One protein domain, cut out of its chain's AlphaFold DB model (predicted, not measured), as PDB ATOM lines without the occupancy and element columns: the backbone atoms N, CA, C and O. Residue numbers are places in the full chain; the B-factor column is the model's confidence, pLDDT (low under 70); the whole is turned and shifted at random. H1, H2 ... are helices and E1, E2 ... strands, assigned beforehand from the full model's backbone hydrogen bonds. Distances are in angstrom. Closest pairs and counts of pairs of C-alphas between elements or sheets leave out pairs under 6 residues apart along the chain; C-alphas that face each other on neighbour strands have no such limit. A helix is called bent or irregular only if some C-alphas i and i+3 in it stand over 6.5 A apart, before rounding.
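Overview. This is residues 169 to 287 of the 531 residues of the protein "Smr domain-containing protein" of uncultured bacterium (UniProt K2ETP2). A twisted four-stranded sheet runs through the middle of an elongated body, with the long helix H3 over the E1 and E2 part of one face and the shorter H1 over the E4 and E3 part of the other: three layers, helices on both faces of a sheet. Small H4 joins H3 on its face, while the unnamed loop of residues 193 to 206 reaches one end of the longest axis. The printed part has 119 residues; H1, H2, E1, H3, E2, H4, E3 and E4 follow in that order, of mixed class. The sheet is mixed, in the order E1, E2, E4, E3. The whole is compact, with a radius of gyration of the C-alphas of 14.2 A and spans of 44 by 28 by 20 A.

Along the chain. Begin with the sheet: E1 is residues 211 to 217, 19.4 A long, and E2 is residues 245 to 251, 19.8 A. E4 is residues 282 to 287, 16.5 A, ending at C-alpha 287 at (38.960, -38.427, 12.557), and E3 is residues 273 to 277, 13.1 A. Find C-alpha 223 at (31.882, -45.405, 31.625); from there H3 runs 26.1 A to residue 240, only just irregular, with C-alphas 236 and 239 6.8 A apart. H1, residues 183 to 192, begins at C-alpha 183 at (36.738, -22.602, 21.088) and is 14.3 A long. H2 is residues 207 to 210, 5.3 A, and H4 residues 260 to 264, 8.0 A.

Arrangement. Look first at E1 and E2, parallel at 16 degrees, with N 214 and O 247 within hydrogen-bond range at 2.8 A. E4 is antiparallel to E2 at 166 degrees; N 248 and O 285 are 2.8 A apart. E3 and E4 form an antiparallel hairpin, with N 275 and O 284 at 2.9 A. E1, H3, E2 is a strand-helix-strand unit, two parallel neighbours with a helix between along the chain; E2, H4, E3 is a split one, with E4 between its strands in the sheet, and both crossovers are right-handed. H3 is on the sheet at a height of 10.0 A, over E1 and E2, only just along the strands at 27 degrees to E2 on the local plane; its closest C-alphas to E2 are Leu 238 and Val 246, 6.7 A. On the opposite face H1, height 8.1 A, runs slantwise to the strands at 37 degrees to E4 on the local plane; the C-alphas of Arg 192 and Ala 273 in E3 are its closest, 5.5 A. H4, on the same face as H3, touches H3 at residues 223 to 227 alone, closest at the C-alphas of Asn 227 and Leu 263, 5.9 A. H2 only grazes the sheet. In H1 every O i to N i+4 pair is within hydrogen-bond range; H3 has 12 of 14, H4 has 0 of 1 but 2 of 2 O i to N i+3 pairs, and H2 is too short for an i+4 pair.

Size, cuts and confidence. The C-alphas farthest apart, Gly 203 and Ser 257, are 45.2 A apart. The printed part has no cut, and the link from H1 to H2, 14 residues, is long. Mean pLDDT of the printed part is 80.2; look for values under 70 at residues 169 to 176, 197 to 207 and 265 to 270.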
ATOM      1  N   TYR A 169      41.637 -15.889  16.570       43.56
ATOM      2  CA  TYR A 169      40.585 -14.920  16.226       43.56
ATOM      3  C   TYR A 169      39.941 -15.092  14.835       43.56
ATOM      4  O   TYR A 169      38.923 -14.450  14.557       43.56
ATOM      5  N   HIS A 170      40.483 -15.938  13.949       49.62
ATOM      6  CA  HIS A 170      39.958 -16.089  12.580       49.62
ATOM      7  C   HIS A 170      39.065 -17.316  12.368       49.62
ATOM      8  O   HIS A 170      38.277 -17.328  11.423       49.62
ATOM      9  N   PHE A 171      39.110 -18.278  13.290       52.66
ATOM     10  CA  PHE A 171      38.405 -19.558  13.199       52.66
ATOM     11  C   PHE A 171      36.890 -19.471  13.499       52.66
ATOM     12  O   PHE A 171      36.114 -20.280  13.002       52.66
ATOM     13  N   PHE A 172      36.445 -18.481  14.291       53.06
ATOM     14  CA  PHE A 172      35.141 -18.513  14.984       53.06
ATOM     15  C   PHE A 172      34.135 -17.417  14.622       53.06
ATOM     16  O   PHE A 172      33.229 -17.170  15.411       53.06
ATOM     17  N   LYS A 173      34.226 -16.711  13.487       50.84
ATOM     18  CA  LYS A 173      33.208 -15.677  13.189       50.84
ATOM     19  C   LYS A 173      31.810 -16.287  12.919       50.84
ATOM     20  O   LYS A 173      31.395 -16.392  11.774       50.84
ATOM     21  N   GLY A 174      31.073 -16.585  13.997       49.31
ATOM     22  CA  GLY A 174      29.615 -16.707  14.080       49.31
ATOM     23  C   GLY A 174      28.987 -18.100  13.968       49.31
ATOM     24  O   GLY A 174      27.762 -18.157  13.900       49.31
ATOM     25  N   THR A 175      29.751 -19.198  13.911       62.31
ATOM     26  CA  THR A 175      29.208 -20.497  13.449       62.31
ATOM     27  C   THR A 175      29.476 -21.721  14.337       62.31
ATOM     28  O   THR A 175      28.895 -22.777  14.075       62.31
ATOM     29  N   LEU A 176      30.295 -21.614  15.390       67.94
ATOM     30  CA  LEU A 176      30.514 -22.707  16.345       67.94
ATOM     31  C   LEU A 176      29.470 -22.661  17.471       67.94
ATOM     32  O   LEU A 176      29.155 -21.592  17.988       67.94
ATOM     33  N   ASP A 177      28.961 -23.822  17.878       72.56
ATOM     34  CA  ASP A 177      28.084 -23.947  19.042       72.56
ATOM     35  C   ASP A 177      28.887 -23.816  20.347       72.56
ATOM     36  O   ASP A 177      29.279 -24.806  20.970       72.56
ATOM     37  N   GLU A 178      29.155 -22.576  20.753       75.25
ATOM     38  CA  GLU A 178      29.926 -22.255  21.961       75.25
ATOM     39  C   GLU A 178      29.264 -22.746  23.261       75.25
ATOM     40  O   GLU A 178      29.922 -22.826  24.298       75.25
ATOM     41  N   SER A 179      27.981 -23.133  23.227       78.44
ATOM     42  CA  SER A 179      27.321 -23.737  24.390       78.44
ATOM     43  C   SER A 179      27.831 -25.158  24.667       78.44
ATOM     44  O   SER A 179      27.975 -25.570  25.823       78.44
ATOM     45  N   HIS A 180      28.211 -25.879  23.610       81.62
ATOM     46  CA  HIS A 180      28.663 -27.267  23.681       81.62
ATOM     47  C   HIS A 180      30.145 -27.462  23.337       81.62
ATOM     48  O   HIS A 180      30.680 -28.555  23.521       81.62
ATOM     49  N   ILE A 181      30.824 -26.420  22.855       83.75
ATOM     50  CA  ILE A 181      32.195 -26.511  22.350       83.75
ATOM     51  C   ILE A 181      33.023 -25.347  22.891       83.75
ATOM     52  O   ILE A 181      32.704 -24.185  22.659       83.75
ATOM     53  N   ASN A 182      34.130 -25.651  23.570       86.19
ATOM     54  CA  ASN A 182      35.113 -24.627  23.903       86.19
ATOM     55  C   ASN A 182      35.982 -24.334  22.676       86.19
ATOM     56  O   ASN A 182      36.667 -25.222  22.163       86.19
ATOM     57  N   ALA A 183      35.979 -23.077  22.238       79.75
ATOM     58  CA  ALA A 183      36.738 -22.602  21.088       79.75
ATOM     59  C   ALA A 183      38.243 -22.935  21.175       79.75
ATOM     60  O   ALA A 183      38.818 -23.458  20.223       79.75
ATOM     61  N   ASN A 184      38.882 -22.717  22.327       80.88
ATOM     62  CA  ASN A 184      40.317 -22.968  22.502       80.88
ATOM     63  C   ASN A 184      40.648 -24.463  22.481       80.88
ATOM     64  O   ASN A 184      41.640 -24.880  21.883       80.88
ATOM     65  N   THR A 185      39.817 -25.277  23.129       84.69
ATOM     66  CA  THR A 185      40.007 -26.731  23.194       84.69
ATOM     67  C   THR A 185      39.789 -27.358  21.820       84.69
ATOM     68  O   THR A 185      40.606 -28.149  21.355       84.69
ATOM     69  N   PHE A 186      38.738 -26.938  21.114       84.81
ATOM     70  CA  PHE A 186      38.484 -27.362  19.741       84.81
ATOM     71  C   PHE A 186      39.595 -26.925  18.784       84.81
ATOM     72  O   PHE A 186      40.018 -27.693  17.923       84.81
ATOM     73  N   TYR A 187      40.112 -25.714  18.959       81.44
ATOM     74  CA  TYR A 187      41.222 -25.225  18.163       81.44
ATOM     75  C   TYR A 187      42.480 -26.090  18.327       81.44
ATOM     76  O   TYR A 187      43.047 -26.570  17.343       81.44
ATOM     77  N   ASN A 188      42.868 -26.372  19.573       81.62
ATOM     78  CA  ASN A 188      43.972 -27.280  19.867       81.62
ATOM     79  C   ASN A 188      43.768 -28.663  19.232       81.62
ATOM     80  O   ASN A 188      44.724 -29.256  18.739       81.62
ATOM     81  N   LEU A 189      42.529 -29.173  19.207       85.44
ATOM     82  CA  LEU A 189      42.217 -30.446  18.555       85.44
ATOM     83  C   LEU A 189      42.576 -30.406  17.063       85.44
ATOM     84  O   LEU A 189      43.151 -31.366  16.556       85.44
ATOM     85  N   MET A 190      42.268 -29.307  16.369       84.00
ATOM     86  CA  MET A 190      42.603 -29.143  14.950       84.00
ATOM     87  C   MET A 190      44.115 -29.050  14.727       84.00
ATOM     88  O   MET A 190      44.638 -29.703  13.828       84.00
ATOM     89  N   VAL A 191      44.836 -28.319  15.582       78.75
ATOM     90  CA  VAL A 191      46.308 -28.254  15.527       78.75
ATOM     91  C   VAL A 191      46.921 -29.643  15.734       78.75
ATOM     92  O   VAL A 191      47.792 -30.053  14.965       78.75
ATOM     93  N   ARG A 192      46.429 -30.420  16.712       80.12
ATOM     94  CA  ARG A 192      46.842 -31.822  16.923       80.12
ATOM     95  C   ARG A 192      46.520 -32.714  15.726       80.12
ATOM     96  O   ARG A 192      47.304 -33.601  15.417       80.12
ATOM     97  N   ALA A 193      45.405 -32.464  15.041       78.50
ATOM     98  CA  ALA A 193      45.024 -33.178  13.824       78.50
ATOM     99  C   ALA A 193      45.860 -32.775  12.591       78.50
ATOM    100  O   ALA A 193      45.626 -33.298  11.504       78.50
ATOM    101  N   GLY A 194      46.839 -31.875  12.755       77.19
ATOM    102  CA  GLY A 194      47.795 -31.490  11.720       77.19
ATOM    103  C   GLY A 194      47.357 -30.308  10.863       77.19
ATOM    104  O   GLY A 194      48.002 -30.039   9.852       77.19
ATOM    105  N   PHE A 195      46.292 -29.601  11.242       78.06
ATOM    106  CA  PHE A 195      45.878 -28.418  10.506       78.06
ATOM    107  C   PHE A 195      46.809 -27.233  10.789       78.06
ATOM    108  O   PHE A 195      47.234 -26.995  11.923       78.06
ATOM    109  N   SER A 196      47.083 -26.482   9.734       73.12
ATOM    110  CA  SER A 196      47.907 -25.279   9.695       73.12
ATOM    111  C   SER A 196      47.046 -24.011   9.644       73.12
ATOM    112  O   SER A 196      45.856 -24.092   9.333       73.12
ATOM    113  N   PRO A 197      47.602 -22.825   9.940       67.56
ATOM    114  CA  PRO A 197      46.900 -21.562   9.747       67.56
ATOM    115  C   PRO A 197      46.296 -21.396   8.347       67.56
ATOM    116  O   PRO A 197      45.140 -20.999   8.214       67.56
ATOM    117  N   GLU A 198      47.038 -21.781   7.310       68.50
ATOM    118  CA  GLU A 198      46.644 -21.675   5.905       68.50
ATOM    119  C   GLU A 198      45.408 -22.525   5.576       68.50
ATOM    120  O   GLU A 198      44.628 -22.173   4.693       68.50
ATOM    121  N   ASP A 199      45.176 -23.612   6.322       68.31
ATOM    122  CA  ASP A 199      43.982 -24.450   6.177       68.31
ATOM    123  C   ASP A 199      42.680 -23.723   6.559       68.31
ATOM    124  O   ASP A 199      41.589 -24.224   6.258       68.31
ATOM    125  N   PHE A 200      42.799 -22.563   7.211       63.81
ATOM    126  CA  PHE A 200      41.707 -21.775   7.773       63.81
ATOM    127  C   PHE A 200      41.795 -20.270   7.461       63.81
ATOM    128  O   PHE A 200      40.897 -19.510   7.840       63.81
ATOM    129  N   GLU A 201      42.868 -19.806   6.811       53.88
ATOM    130  CA  GLU A 201      42.971 -18.424   6.353       53.88
ATOM    131  C   GLU A 201      41.890 -18.128   5.303       53.88
ATOM    132  O   GLU A 201      41.553 -18.939   4.439       53.88
ATOM    133  N   LYS A 202      41.290 -16.937   5.391       48.47
ATOM    134  CA  LYS A 202      40.159 -16.549   4.546       48.47
ATOM    135  C   LYS A 202      40.506 -16.575   3.058       48.47
ATOM    136  O   LYS A 202      41.223 -15.712   2.563       48.47
ATOM    137  N   GLY A 203      39.816 -17.453   2.338       48.31
ATOM    138  CA  GLY A 203      39.793 -17.488   0.883       48.31
ATOM    139  C   GLY A 203      38.943 -18.645   0.369       48.31
ATOM    140  O   GLY A 203      39.483 -19.646  -0.072       48.31
ATOM    141  N   LYS A 204      37.614 -18.457   0.390       45.06
ATOM    142  CA  LYS A 204      36.559 -19.211  -0.328       45.06
ATOM    143  C   LYS A 204      35.820 -20.367   0.375       45.06
ATOM    144  O   LYS A 204      34.656 -20.538   0.031       45.06
ATOM    145  N   HIS A 205      36.397 -21.065   1.359       50.25
ATOM    146  CA  HIS A 205      35.769 -22.239   2.003       50.25
ATOM    147  C   HIS A 205      35.763 -22.118   3.539       50.25
ATOM    148  O   HIS A 205      36.803 -21.858   4.139       50.25
ATOM    149  N   ASP A 206      34.599 -22.266   4.182       60.72
ATOM    150  CA  ASP A 206      34.476 -22.295   5.654       60.72
ATOM    151  C   ASP A 206      35.133 -23.575   6.221       60.72
ATOM    152  O   ASP A 206      35.141 -24.613   5.552       60.72
ATOM    153  N   TYR A 207      35.639 -23.570   7.464       69.69
ATOM    154  CA  TYR A 207      36.195 -24.782   8.097       69.69
ATOM    155  C   TYR A 207      35.160 -25.919   8.122       69.69
ATOM    156  O   TYR A 207      35.521 -27.092   8.075       69.69
ATOM    157  N   GLN A 208      33.869 -25.570   8.125       72.25
ATOM    158  CA  GLN A 208      32.723 -26.481   8.071       72.25
ATOM    159  C   GLN A 208      32.609 -27.269   6.753       72.25
ATOM    160  O   GLN A 208      31.950 -28.314   6.699       72.25
ATOM    161  N   GLU A 209      33.275 -26.817   5.689       71.12
ATOM    162  CA  GLU A 209      33.410 -27.578   4.442       71.12
ATOM    163  C   GLU A 209      34.458 -28.691   4.562       71.12
ATOM    164  O   GLU A 209      34.376 -29.711   3.874       71.12
ATOM    165  N   ARG A 210      35.428 -28.536   5.472       77.81
ATOM    166  CA  ARG A 210      36.504 -29.509   5.706       77.81
ATOM    167  C   ARG A 210      36.265 -30.394   6.919       77.81
ATOM    168  O   ARG A 210      36.648 -31.562   6.894       77.81
ATOM    169  N   VAL A 211      35.635 -29.857   7.956       83.94
ATOM    170  CA  VAL A 211      35.448 -30.514   9.246       83.94
ATOM    171  C   VAL A 211      33.969 -30.510   9.601       83.94
ATOM    172  O   VAL A 211      33.372 -29.469   9.857       83.94
ATOM    173  N   PHE A 212      33.370 -31.696   9.656       87.62
ATOM    174  CA  PHE A 212      32.039 -31.854  10.223       87.62
ATOM    175  C   PHE A 212      32.154 -31.925  11.743       87.62
ATOM    176  O   PHE A 212      32.760 -32.855  12.272       87.62
ATOM    177  N   VAL A 213      31.569 -30.961  12.450       89.00
ATOM    178  CA  VAL A 213      31.606 -30.923  13.916       89.00
ATOM    179  C   VAL A 213      30.294 -31.439  14.486       89.00
ATOM    180  O   VAL A 213      29.214 -30.987  14.104       89.00
ATOM    181  N   LYS A 214      30.383 -32.392  15.413       91.12
ATOM    182  CA  LYS A 214      29.229 -33.015  16.050       91.12
ATOM    183  C   LYS A 214      29.376 -32.995  17.575       91.12
ATOM    184  O   LYS A 214      30.011 -33.893  18.124       91.12
ATOM    185  N   PRO A 215      28.779 -32.011  18.268       92.50
ATOM    186  CA  PRO A 215      28.621 -32.076  19.715       92.50
ATOM    187  C   PRO A 215      27.517 -33.074  20.101       92.50
ATOM    188  O   PRO A 215      26.472 -33.142  19.443       92.50
ATOM    189  N   ILE A 216      27.754 -33.866  21.149       94.06
ATOM    190  CA  ILE A 216      26.825 -34.848  21.723       94.06
ATOM    191  C   ILE A 216      26.917 -34.803  23.250       94.06
ATOM    192  O   ILE A 216      27.984 -35.027  23.812       94.06
ATOM    193  N   THR A 217      25.785 -34.634  23.930       94.25
ATOM    194  CA  THR A 217      25.673 -34.953  25.360       94.25
ATOM    195  C   THR A 217      25.338 -36.432  25.520       94.25
ATOM    196  O   THR A 217      24.324 -36.900  24.992       94.25
ATOM    197  N   LEU A 218      26.190 -37.170  26.232       94.31
ATOM    198  CA  LEU A 218      25.999 -38.597  26.489       94.31
ATOM    199  C   LEU A 218      24.816 -38.824  27.432       94.31
ATOM    200  O   LEU A 218      24.583 -38.058  28.369       94.31
ATOM    201  N   LYS A 219      24.061 -39.894  27.184       94.12
ATOM    202  CA  LYS A 219      22.850 -40.220  27.955       94.12
ATOM    203  C   LYS A 219      23.114 -41.239  29.052       94.12
ATOM    204  O   LYS A 219      22.334 -41.342  29.996       94.12
ATOM    205  N   GLN A 220      24.179 -42.014  28.904       93.44
ATOM    206  CA  GLN A 220      24.535 -43.074  29.835       93.44
ATOM    207  C   GLN A 220      25.317 -42.531  31.038       93.44
ATOM    208  O   GLN A 220      25.968 -41.496  30.959       93.44
ATOM    209  N   THR A 221      25.265 -43.232  32.170       88.38
ATOM    210  CA  THR A 221      25.862 -42.767  33.441       88.38
ATOM    211  C   THR A 221      27.044 -43.605  33.920       88.38
ATOM    212  O   THR A 221      27.707 -43.232  34.885       88.38
ATOM    213  N   THR A 222      27.351 -44.710  33.236       90.50
ATOM    214  CA  THR A 222      28.539 -45.536  33.495       90.50
ATOM    215  C   THR A 222      29.528 -45.421  32.339       90.50
ATOM    216  O   THR A 222      29.121 -45.264  31.185       90.50
ATOM    217  N   ALA A 223      30.827 -45.532  32.633       88.06
ATOM    218  CA  ALA A 223      31.882 -45.405  31.625       88.06
ATOM    219  C   ALA A 223      31.723 -46.433  30.492       88.06
ATOM    220  O   ALA A 223      31.822 -46.086  29.319       88.06
ATOM    221  N   LEU A 224      31.397 -47.686  30.833       87.38
ATOM    222  CA  LEU A 224      31.190 -48.758  29.856       87.38
ATOM    223  C   LEU A 224      30.067 -48.427  28.863       87.38
ATOM    224  O   LEU A 224      30.265 -48.527  27.655       87.38
ATOM    225  N   LEU A 225      28.901 -48.008  29.363       90.56
ATOM    226  CA  LEU A 225      27.750 -47.694  28.515       90.56
ATOM    227  C   LEU A 225      27.980 -46.413  27.700       90.56
ATOM    228  O   LEU A 225      27.591 -46.350  26.537       90.56
ATOM    229  N   CYS A 226      28.664 -45.418  28.271       91.62
ATOM    230  CA  CYS A 226      29.090 -44.228  27.535       91.62
ATOM    231  C   CYS A 226      30.030 -44.583  26.381       91.62
ATOM    232  O   CYS A 226      29.871 -44.068  25.280       91.62
ATOM    233  N   ASN A 227      30.983 -45.490  26.601       87.75
ATOM    234  CA  ASN A 227      31.896 -45.931  25.550       87.75
ATOM    235  C   ASN A 227      31.163 -46.636  24.401       87.75
ATOM    236  O   ASN A 227      31.485 -46.387  23.240       87.75
ATOM    237  N   GLN A 228      30.157 -47.458  24.711       88.31
ATOM    238  CA  GLN A 228      29.293 -48.082  23.702       88.31
ATOM    239  C   GLN A 228      28.472 -47.041  22.926       88.31
ATOM    240  O   GLN A 228      28.358 -47.133  21.704       88.31
ATOM    241  N   GLU A 229      27.931 -46.031  23.613       92.75
ATOM    242  CA  GLU A 229      27.215 -44.918  22.978       92.75
ATOM    243  C   GLU A 229      28.133 -44.130  22.032       92.75
ATOM    244  O   GLU A 229      27.771 -43.903  20.878       92.75
ATOM    245  N   ILE A 230      29.344 -43.779  22.482       91.31
ATOM    246  CA  ILE A 230      30.363 -43.103  21.666       91.31
ATOM    247  C   ILE A 230      30.657 -43.906  20.399       91.31
ATOM    248  O   ILE A 230      30.601 -43.351  19.300       91.31
ATOM    249  N   GLN A 231      30.927 -45.207  20.541       88.00
ATOM    250  CA  GLN A 231      31.230 -46.082  19.411       88.00
ATOM    251  C   GLN A 231      30.077 -46.104  18.399       88.00
ATOM    252  O   GLN A 231      30.290 -45.853  17.212       88.00
ATOM    253  N   GLY A 232      28.838 -46.295  18.866       89.06
ATOM    254  CA  GLY A 232      27.661 -46.293  17.998       89.06
ATOM    255  C   GLY A 232      27.436 -44.953  17.284       89.06
ATOM    256  O   GLY A 232      27.024 -44.918  16.118       89.06
ATOM    257  N   VAL A 233      27.735 -43.828  17.939       92.62
ATOM    258  CA  VAL A 233      27.665 -42.498  17.313       92.62
ATOM    259  C   VAL A 233      28.727 -42.344  16.224       92.62
ATOM    260  O   VAL A 233      28.390 -41.892  15.126       92.62
ATOM    261  N   ILE A 234      29.973 -42.746  16.487       89.81
ATOM    262  CA  ILE A 234      31.070 -42.676  15.510       89.81
ATOM    263  C   ILE A 234      30.732 -43.528  14.283       89.81
ATOM    264  O   ILE A 234      30.688 -43.003  13.169       89.81
ATOM    265  N   GLU A 235      30.398 -44.806  14.476       87.25
ATOM    266  CA  GLU A 235      30.087 -45.753  13.395       87.25
ATOM    267  C   GLU A 235      28.895 -45.309  12.538       87.25
ATOM    268  O   GLU A 235      28.875 -45.497  11.320       87.25
ATOM    269  N   SER A 236      27.891 -44.682  13.157       89.12
ATOM    270  CA  SER A 236      26.690 -44.235  12.448       89.12
ATOM    271  C   SER A 236      26.834 -42.870  11.767       89.12
ATOM    272  O   SER A 236      26.045 -42.576  10.857       89.12
ATOM    273  N   THR A 237      27.800 -42.046  12.190       90.44
ATOM    274  CA  THR A 237      27.979 -40.659  11.727       90.44
ATOM    275  C   THR A 237      29.121 -40.524  10.729       90.44
ATOM    276  O   THR A 237      28.920 -39.911   9.679       90.44
ATOM    277  N   LEU A 238      30.283 -41.124  11.010       86.75
ATOM    278  CA  LEU A 238      31.499 -40.980  10.202       86.75
ATOM    279  C   LEU A 238      31.239 -41.280   8.706       86.75
ATOM    280  O   LEU A 238      31.450 -40.388   7.886       86.75
ATOM    281  N   PRO A 239      30.608 -42.411   8.311       83.62
ATOM    282  CA  PRO A 239      30.387 -42.727   6.893       83.62
ATOM    283  C   PRO A 239      29.374 -41.814   6.180       83.62
ATOM    284  O   PRO A 239      29.256 -41.870   4.951       83.62
ATOM    285  N   LYS A 240      28.572 -41.052   6.938       86.88
ATOM    286  CA  LYS A 240      27.514 -40.173   6.411       86.88
ATOM    287  C   LYS A 240      27.987 -38.739   6.208       86.88
ATOM    288  O   LYS A 240      27.386 -38.044   5.389       86.88
ATOM    289  N   ALA A 241      29.012 -38.304   6.938       86.69
ATOM    290  CA  ALA A 241      29.603 -36.987   6.748       86.69
ATOM    291  C   ALA A 241      30.247 -36.893   5.352       86.69
ATOM    292  O   ALA A 241      30.860 -37.852   4.874       86.69
ATOM    293  N   ALA A 242      30.064 -35.754   4.683       83.69
ATOM    294  CA  ALA A 242      30.668 -35.482   3.372       83.69
ATOM    295  C   ALA A 242      32.085 -34.897   3.513       83.69
ATOM    296  O   ALA A 242      32.926 -35.017   2.620       83.69
ATOM    297  N   GLN A 243      32.340 -34.282   4.664       85.44
ATOM    298  CA  GLN A 243      33.591 -33.648   5.018       85.44
ATOM    299  C   GLN A 243      34.718 -34.686   5.141       85.44
ATOM    300  O   GLN A 243      34.477 -35.794   5.638       85.44
ATOM    301  N   PRO A 244      35.943 -34.339   4.704       81.12
ATOM    302  CA  PRO A 244      37.127 -35.184   4.853       81.12
ATOM    303  C   PRO A 244      37.530 -35.406   6.310       81.12
ATOM    304  O   PRO A 244      38.210 -36.384   6.591       81.12
ATOM    305  N   PHE A 245      37.099 -34.546   7.232       86.88
ATOM    306  CA  PHE A 245      37.356 -34.705   8.657       86.88
ATOM    307  C   PHE A 245      36.059 -34.626   9.455       86.88
ATOM    308  O   PHE A 245      35.129 -33.898   9.095       86.88
ATOM    309  N   VAL A 246      35.996 -35.374  10.552       90.94
ATOM    310  CA  VAL A 246      34.872 -35.334  11.491       90.94
ATOM    311  C   VAL A 246      35.401 -35.152  12.899       90.94
ATOM    312  O   VAL A 246      36.203 -35.958  13.368       90.94
ATOM    313  N   ALA A 247      34.921 -34.117  13.577       91.81
ATOM    314  CA  ALA A 247      35.226 -33.856  14.966       91.81
ATOM    315  C   ALA A 247      33.998 -34.127  15.840       91.81
ATOM    316  O   ALA A 247      32.945 -33.513  15.665       91.81
ATOM    317  N   PHE A 248      34.135 -35.041  16.792       93.12
ATOM    318  CA  PHE A 248      33.132 -35.317  17.809       93.12
ATOM    319  C   PHE A 248      33.512 -34.633  19.117       93.12
ATOM    320  O   PHE A 248      34.669 -34.681  19.534       93.12
ATOM    321  N   VAL A 249      32.522 -34.034  19.775       94.25
ATOM    322  CA  VAL A 249      32.665 -33.450  21.113       94.25
ATOM    323  C   VAL A 249      31.644 -34.122  22.017       94.25
ATOM    324  O   VAL A 249      30.451 -33.860  21.905       94.25
ATOM    325  N   PHE A 250      32.100 -35.035  22.869       93.88
ATOM    326  CA  PHE A 250      31.245 -35.780  23.786       93.88
ATOM    327  C   PHE A 250      31.267 -35.140  25.165       93.88
ATOM    328  O   PHE A 250      32.302 -35.134  25.824       93.88
ATOM    329  N   GLU A 251      30.126 -34.639  25.615       94.56
ATOM    330  CA  GLU A 251      29.934 -34.094  26.954       94.56
ATOM    331  C   GLU A 251      29.395 -35.180  27.888       94.56
ATOM    332  O   GLU A 251      28.392 -35.836  27.581       94.56
ATOM    333  N   LEU A 252      30.057 -35.385  29.031       93.31
ATOM    334  CA  LEU A 252      29.559 -36.292  30.065       93.31
ATOM    335  C   LEU A 252      28.330 -35.675  30.741       93.31
ATOM    336  O   LEU A 252      28.358 -34.494  31.099       93.31
ATOM    337  N   PRO A 253      27.293 -36.471  31.050       89.88
ATOM    338  CA  PRO A 253      26.169 -35.966  31.813       89.88
ATOM    339  C   PRO A 253      26.627 -35.564  33.216       89.88
ATOM    340  O   PRO A 253      27.529 -36.174  33.803       89.88
ATOM    341  N   ALA A 254      25.964 -34.561  33.793       87.12
ATOM    342  CA  ALA A 254      26.246 -34.092  35.151       87.12
ATOM    343  C   ALA A 254      26.120 -35.209  36.206       87.12
ATOM    344  O   ALA A 254      26.796 -35.175  37.230       87.12
ATOM    345  N   SER A 255      25.292 -36.224  35.938       87.81
ATOM    346  CA  SER A 255      25.070 -37.390  36.798       87.81
ATOM    347  C   SER A 255      26.153 -38.471  36.713       87.81
ATOM    348  O   SER A 255      26.128 -39.405  37.513       87.81
ATOM    349  N   ALA A 256      27.096 -38.391  35.767       89.00
ATOM    350  CA  ALA A 256      28.188 -39.359  35.679       89.00
ATOM    351  C   ALA A 256      29.159 -39.205  36.863       89.00
ATOM    352  O   ALA A 256      29.652 -38.106  37.135       89.00
ATOM    353  N   SER A 257      29.455 -40.322  37.534       87.75
ATOM    354  CA  SER A 257      30.353 -40.403  38.698       87.75
ATOM    355  C   SER A 257      31.817 -40.706  38.349       87.75
ATOM    356  O   SER A 257      32.664 -40.753  39.237       87.75
ATOM    357  N   PHE A 258      32.116 -40.925  37.069       88.94
ATOM    358  CA  PHE A 258      33.444 -41.261  36.556       88.94
ATOM    359  C   PHE A 258      34.083 -40.059  35.838       88.94
ATOM    360  O   PHE A 258      33.414 -39.054  35.579       88.94
ATOM    361  N   LYS A 259      35.384 -40.145  35.540       88.81
ATOM    362  CA  LYS A 259      36.145 -39.063  34.897       88.81
ATOM    363  C   LYS A 259      36.138 -39.199  33.379       88.81
ATOM    364  O   LYS A 259      36.009 -40.294  32.841       88.81
ATOM    365  N   THR A 260      36.357 -38.102  32.669       87.06
ATOM    366  CA  THR A 260      36.372 -38.092  31.199       87.06
ATOM    367  C   THR A 260      37.428 -39.048  30.636       87.06
ATOM    368  O   THR A 260      37.162 -39.765  29.673       87.06
ATOM    369  N   GLN A 261      38.594 -39.142  31.282       82.94
ATOM    370  CA  GLN A 261      39.674 -40.071  30.933       82.94
ATOM    371  C   GLN A 261      39.245 -41.547  30.913       82.94
ATOM    372  O   GLN A 261      39.835 -42.355  30.196       82.94
ATOM    373  N   ASP A 262      38.210 -41.928  31.669       83.19
ATOM    374  CA  ASP A 262      37.733 -43.314  31.707       83.19
ATOM    375  C   ASP A 262      37.042 -43.717  30.390       83.19
ATOM    376  O   ASP A 262      36.816 -44.903  30.138       83.19
ATOM    377  N   LEU A 263      36.763 -42.745  29.510       82.38
ATOM    378  CA  LEU A 263      36.198 -42.961  28.180       82.38
ATOM    379  C   LEU A 263      37.230 -43.322  27.102       82.38
ATOM    380  O   LEU A 263      36.863 -43.475  25.939       82.38
ATOM    381  N   LEU A 264      38.515 -43.432  27.440       71.88
ATOM    382  CA  LEU A 264      39.574 -43.758  26.477       71.88
ATOM    383  C   LEU A 264      39.847 -45.264  26.330       71.88
ATOM    384  O   LEU A 264      40.495 -45.687  25.380       71.88
ATOM    385  N   LYS A 265      39.328 -46.090  27.243       62.53
ATOM    386  CA  LYS A 265      39.731 -47.498  27.427       62.53
ATOM    387  C   LYS A 265      39.056 -48.511  26.484       62.53
ATOM    388  O   LYS A 265      38.866 -49.658  26.877       62.53
ATOM    389  N   THR A 266      38.625 -48.121  25.285       56.84
ATOM    390  CA  THR A 266      37.833 -49.015  24.411       56.84
ATOM    391  C   THR A 266      38.302 -49.032  22.970       56.84
ATOM    392  O   THR A 266      38.802 -48.027  22.473       56.84
ATOM    393  N   GLU A 267      38.065 -50.164  22.305       55.12
ATOM    394  CA  GLU A 267      38.287 -50.378  20.876       55.12
ATOM    395  C   GLU A 267      37.508 -49.342  20.059       55.12
ATOM    396  O   GLU A 267      36.283 -49.384  19.965       55.12
ATOM    397  N   ARG A 268      38.225 -48.372  19.492       63.16
ATOM    398  CA  ARG A 268      37.688 -47.387  18.554       63.16
ATOM    399  C   ARG A 268      38.578 -47.355  17.320       63.16
ATOM    400  O   ARG A 268      39.766 -47.668  17.437       63.16
ATOM    401  N   PRO A 269      38.063 -46.930  16.150       62.28
ATOM    402  CA  PRO A 269      38.955 -46.433  15.109       62.28
ATOM    403  C   PRO A 269      39.906 -45.396  15.724       62.28
ATOM    404  O   PRO A 269      39.496 -44.620  16.587       62.28
ATOM    405  N   PHE A 270      41.175 -45.409  15.318       69.00
ATOM    406  CA  PHE A 270      42.161 -44.482  15.861       69.00
ATOM    407  C   PHE A 270      41.841 -43.061  15.375       69.00
ATOM    408  O   PHE A 270      41.853 -42.823  14.165       69.00
ATOM    409  N   PRO A 271      41.510 -42.120  16.276       77.94
ATOM    410  CA  PRO A 271      41.348 -40.728  15.888       77.94
ATOM    411  C   PRO A 271      42.702 -40.151  15.456       77.94
ATOM    412  O   PRO A 271      43.746 -40.533  15.980       77.94
ATOM    413  N   LEU A 272      42.674 -39.185  14.537       76.06
ATOM    414  CA  LEU A 272      43.837 -38.355  14.210       76.06
ATOM    415  C   LEU A 272      44.288 -37.518  15.408       76.06
ATOM    416  O   LEU A 272      45.473 -37.247  15.560       76.06
ATOM    417  N   ALA A 273      43.338 -37.083  16.238       80.62
ATOM    418  CA  ALA A 273      43.622 -36.308  17.434       80.62
ATOM    419  C   ALA A 273      42.585 -36.554  18.529       80.62
ATOM    420  O   ALA A 273      41.392 -36.704  18.252       80.62
ATOM    421  N   THR A 274      43.055 -36.506  19.774       84.25
ATOM    422  CA  THR A 274      42.241 -36.652  20.983       84.25
ATOM    423  C   THR A 274      42.593 -35.552  21.979       84.25
ATOM    424  O   THR A 274      43.771 -35.248  22.188       84.25
ATOM    425  N   ILE A 275      41.576 -34.975  22.622       84.75
ATOM    426  CA  ILE A 275      41.733 -34.159  23.831       84.75
ATOM    427  C   ILE A 275      40.737 -34.640  24.883       84.75
ATOM    428  O   ILE A 275      39.535 -34.707  24.633       84.75
ATOM    429  N   VAL A 276      41.248 -34.949  26.073       85.94
ATOM    430  CA  VAL A 276      40.440 -35.172  27.275       85.94
ATOM    431  C   VAL A 276      40.476 -33.899  28.098       85.94
ATOM    432  O   VAL A 276      41.531 -33.541  28.616       85.94
ATOM    433  N   GLU A 277      39.340 -33.221  28.226       88.19
ATOM    434  CA  GLU A 277      39.238 -32.004  29.024       88.19
ATOM    435  C   GLU A 277      38.349 -32.251  30.245       88.19
ATOM    436  O   GLU A 277      37.118 -32.239  30.178       88.19
ATOM    437  N   GLU A 278      38.995 -32.501  31.383       86.00
ATOM    438  CA  GLU A 278      38.308 -32.848  32.628       86.00
ATOM    439  C   GLU A 278      37.536 -31.675  33.231       86.00
ATOM    440  O   GLU A 278      36.495 -31.892  33.851       86.00
ATOM    441  N   LYS A 279      37.998 -30.428  33.044       87.31
ATOM    442  CA  LYS A 279      37.287 -29.255  33.579       87.31
ATOM    443  C   LYS A 279      35.980 -29.016  32.841       87.31
ATOM    444  O   LYS A 279      34.989 -28.634  33.454       87.31
ATOM    445  N   GLU A 280      35.978 -29.264  31.535       88.81
ATOM    446  CA  GLU A 280      34.782 -29.170  30.700       88.81
ATOM    447  C   GLU A 280      33.925 -30.439  30.756       88.81
ATOM    448  O   GLU A 280      32.805 -30.425  30.253       88.81
ATOM    449  N   ARG A 281      34.436 -31.532  31.347       91.75
ATOM    450  CA  ARG A 281      33.836 -32.875  31.295       91.75
ATOM    451  C   ARG A 281      33.543 -33.306  29.852       91.75
ATOM    452  O   ARG A 281      32.451 -33.795  29.549       91.75
ATOM    453  N   ARG A 282      34.509 -33.086  28.953       92.56
ATOM    454  CA  ARG A 282      34.359 -33.307  27.508       92.56
ATOM    455  C   ARG A 282      35.506 -34.106  26.905       92.56
ATOM    456  O   ARG A 282      36.679 -33.835  27.158       92.56
ATOM    457  N   LEU A 283      35.149 -35.057  26.048       91.25
ATOM    458  CA  LEU A 283      36.069 -35.801  25.195       91.25
ATOM    459  C   LEU A 283      35.957 -35.291  23.757       91.25
ATOM    460  O   LEU A 283      34.903 -35.400  23.129       91.25
ATOM    461  N   TYR A 284      37.060 -34.780  23.228       91.19
ATOM    462  CA  TYR A 284      37.182 -34.301  21.858       91.19
ATOM    463  C   TYR A 284      37.937 -35.330  21.021       91.19
ATOM    464  O   TYR A 284      39.047 -35.722  21.381       91.19
ATOM    465  N   LEU A 285      37.358 -35.740  19.895       89.94
ATOM    466  CA  LEU A 285      37.958 -36.697  18.963       89.94
ATOM    467  C   LEU A 285      37.881 -36.142  17.544       89.94
ATOM    468  O   LEU A 285      36.807 -35.732  17.116       89.94
ATOM    469  N   CYS A 286      38.979 -36.173  16.796       88.50
ATOM    470  CA  CYS A 286      39.004 -35.819  15.379       88.50
ATOM    471  C   CYS A 286      39.437 -37.019  14.541       88.50
ATOM    472  O   CYS A 286      40.434 -37.660  14.853       88.50
ATOM    473  N   PHE A 287      38.715 -37.303  13.461       86.75
ATOM    474  CA  PHE A 287      38.960 -38.427  12.557       86.75
ATOM    475  C   PHE A 287      39.201 -37.937  11.132       86.75
ATOM    476  O   PHE A 287      38.511 -37.016  10.682       86.75
TER     477      PHE A 287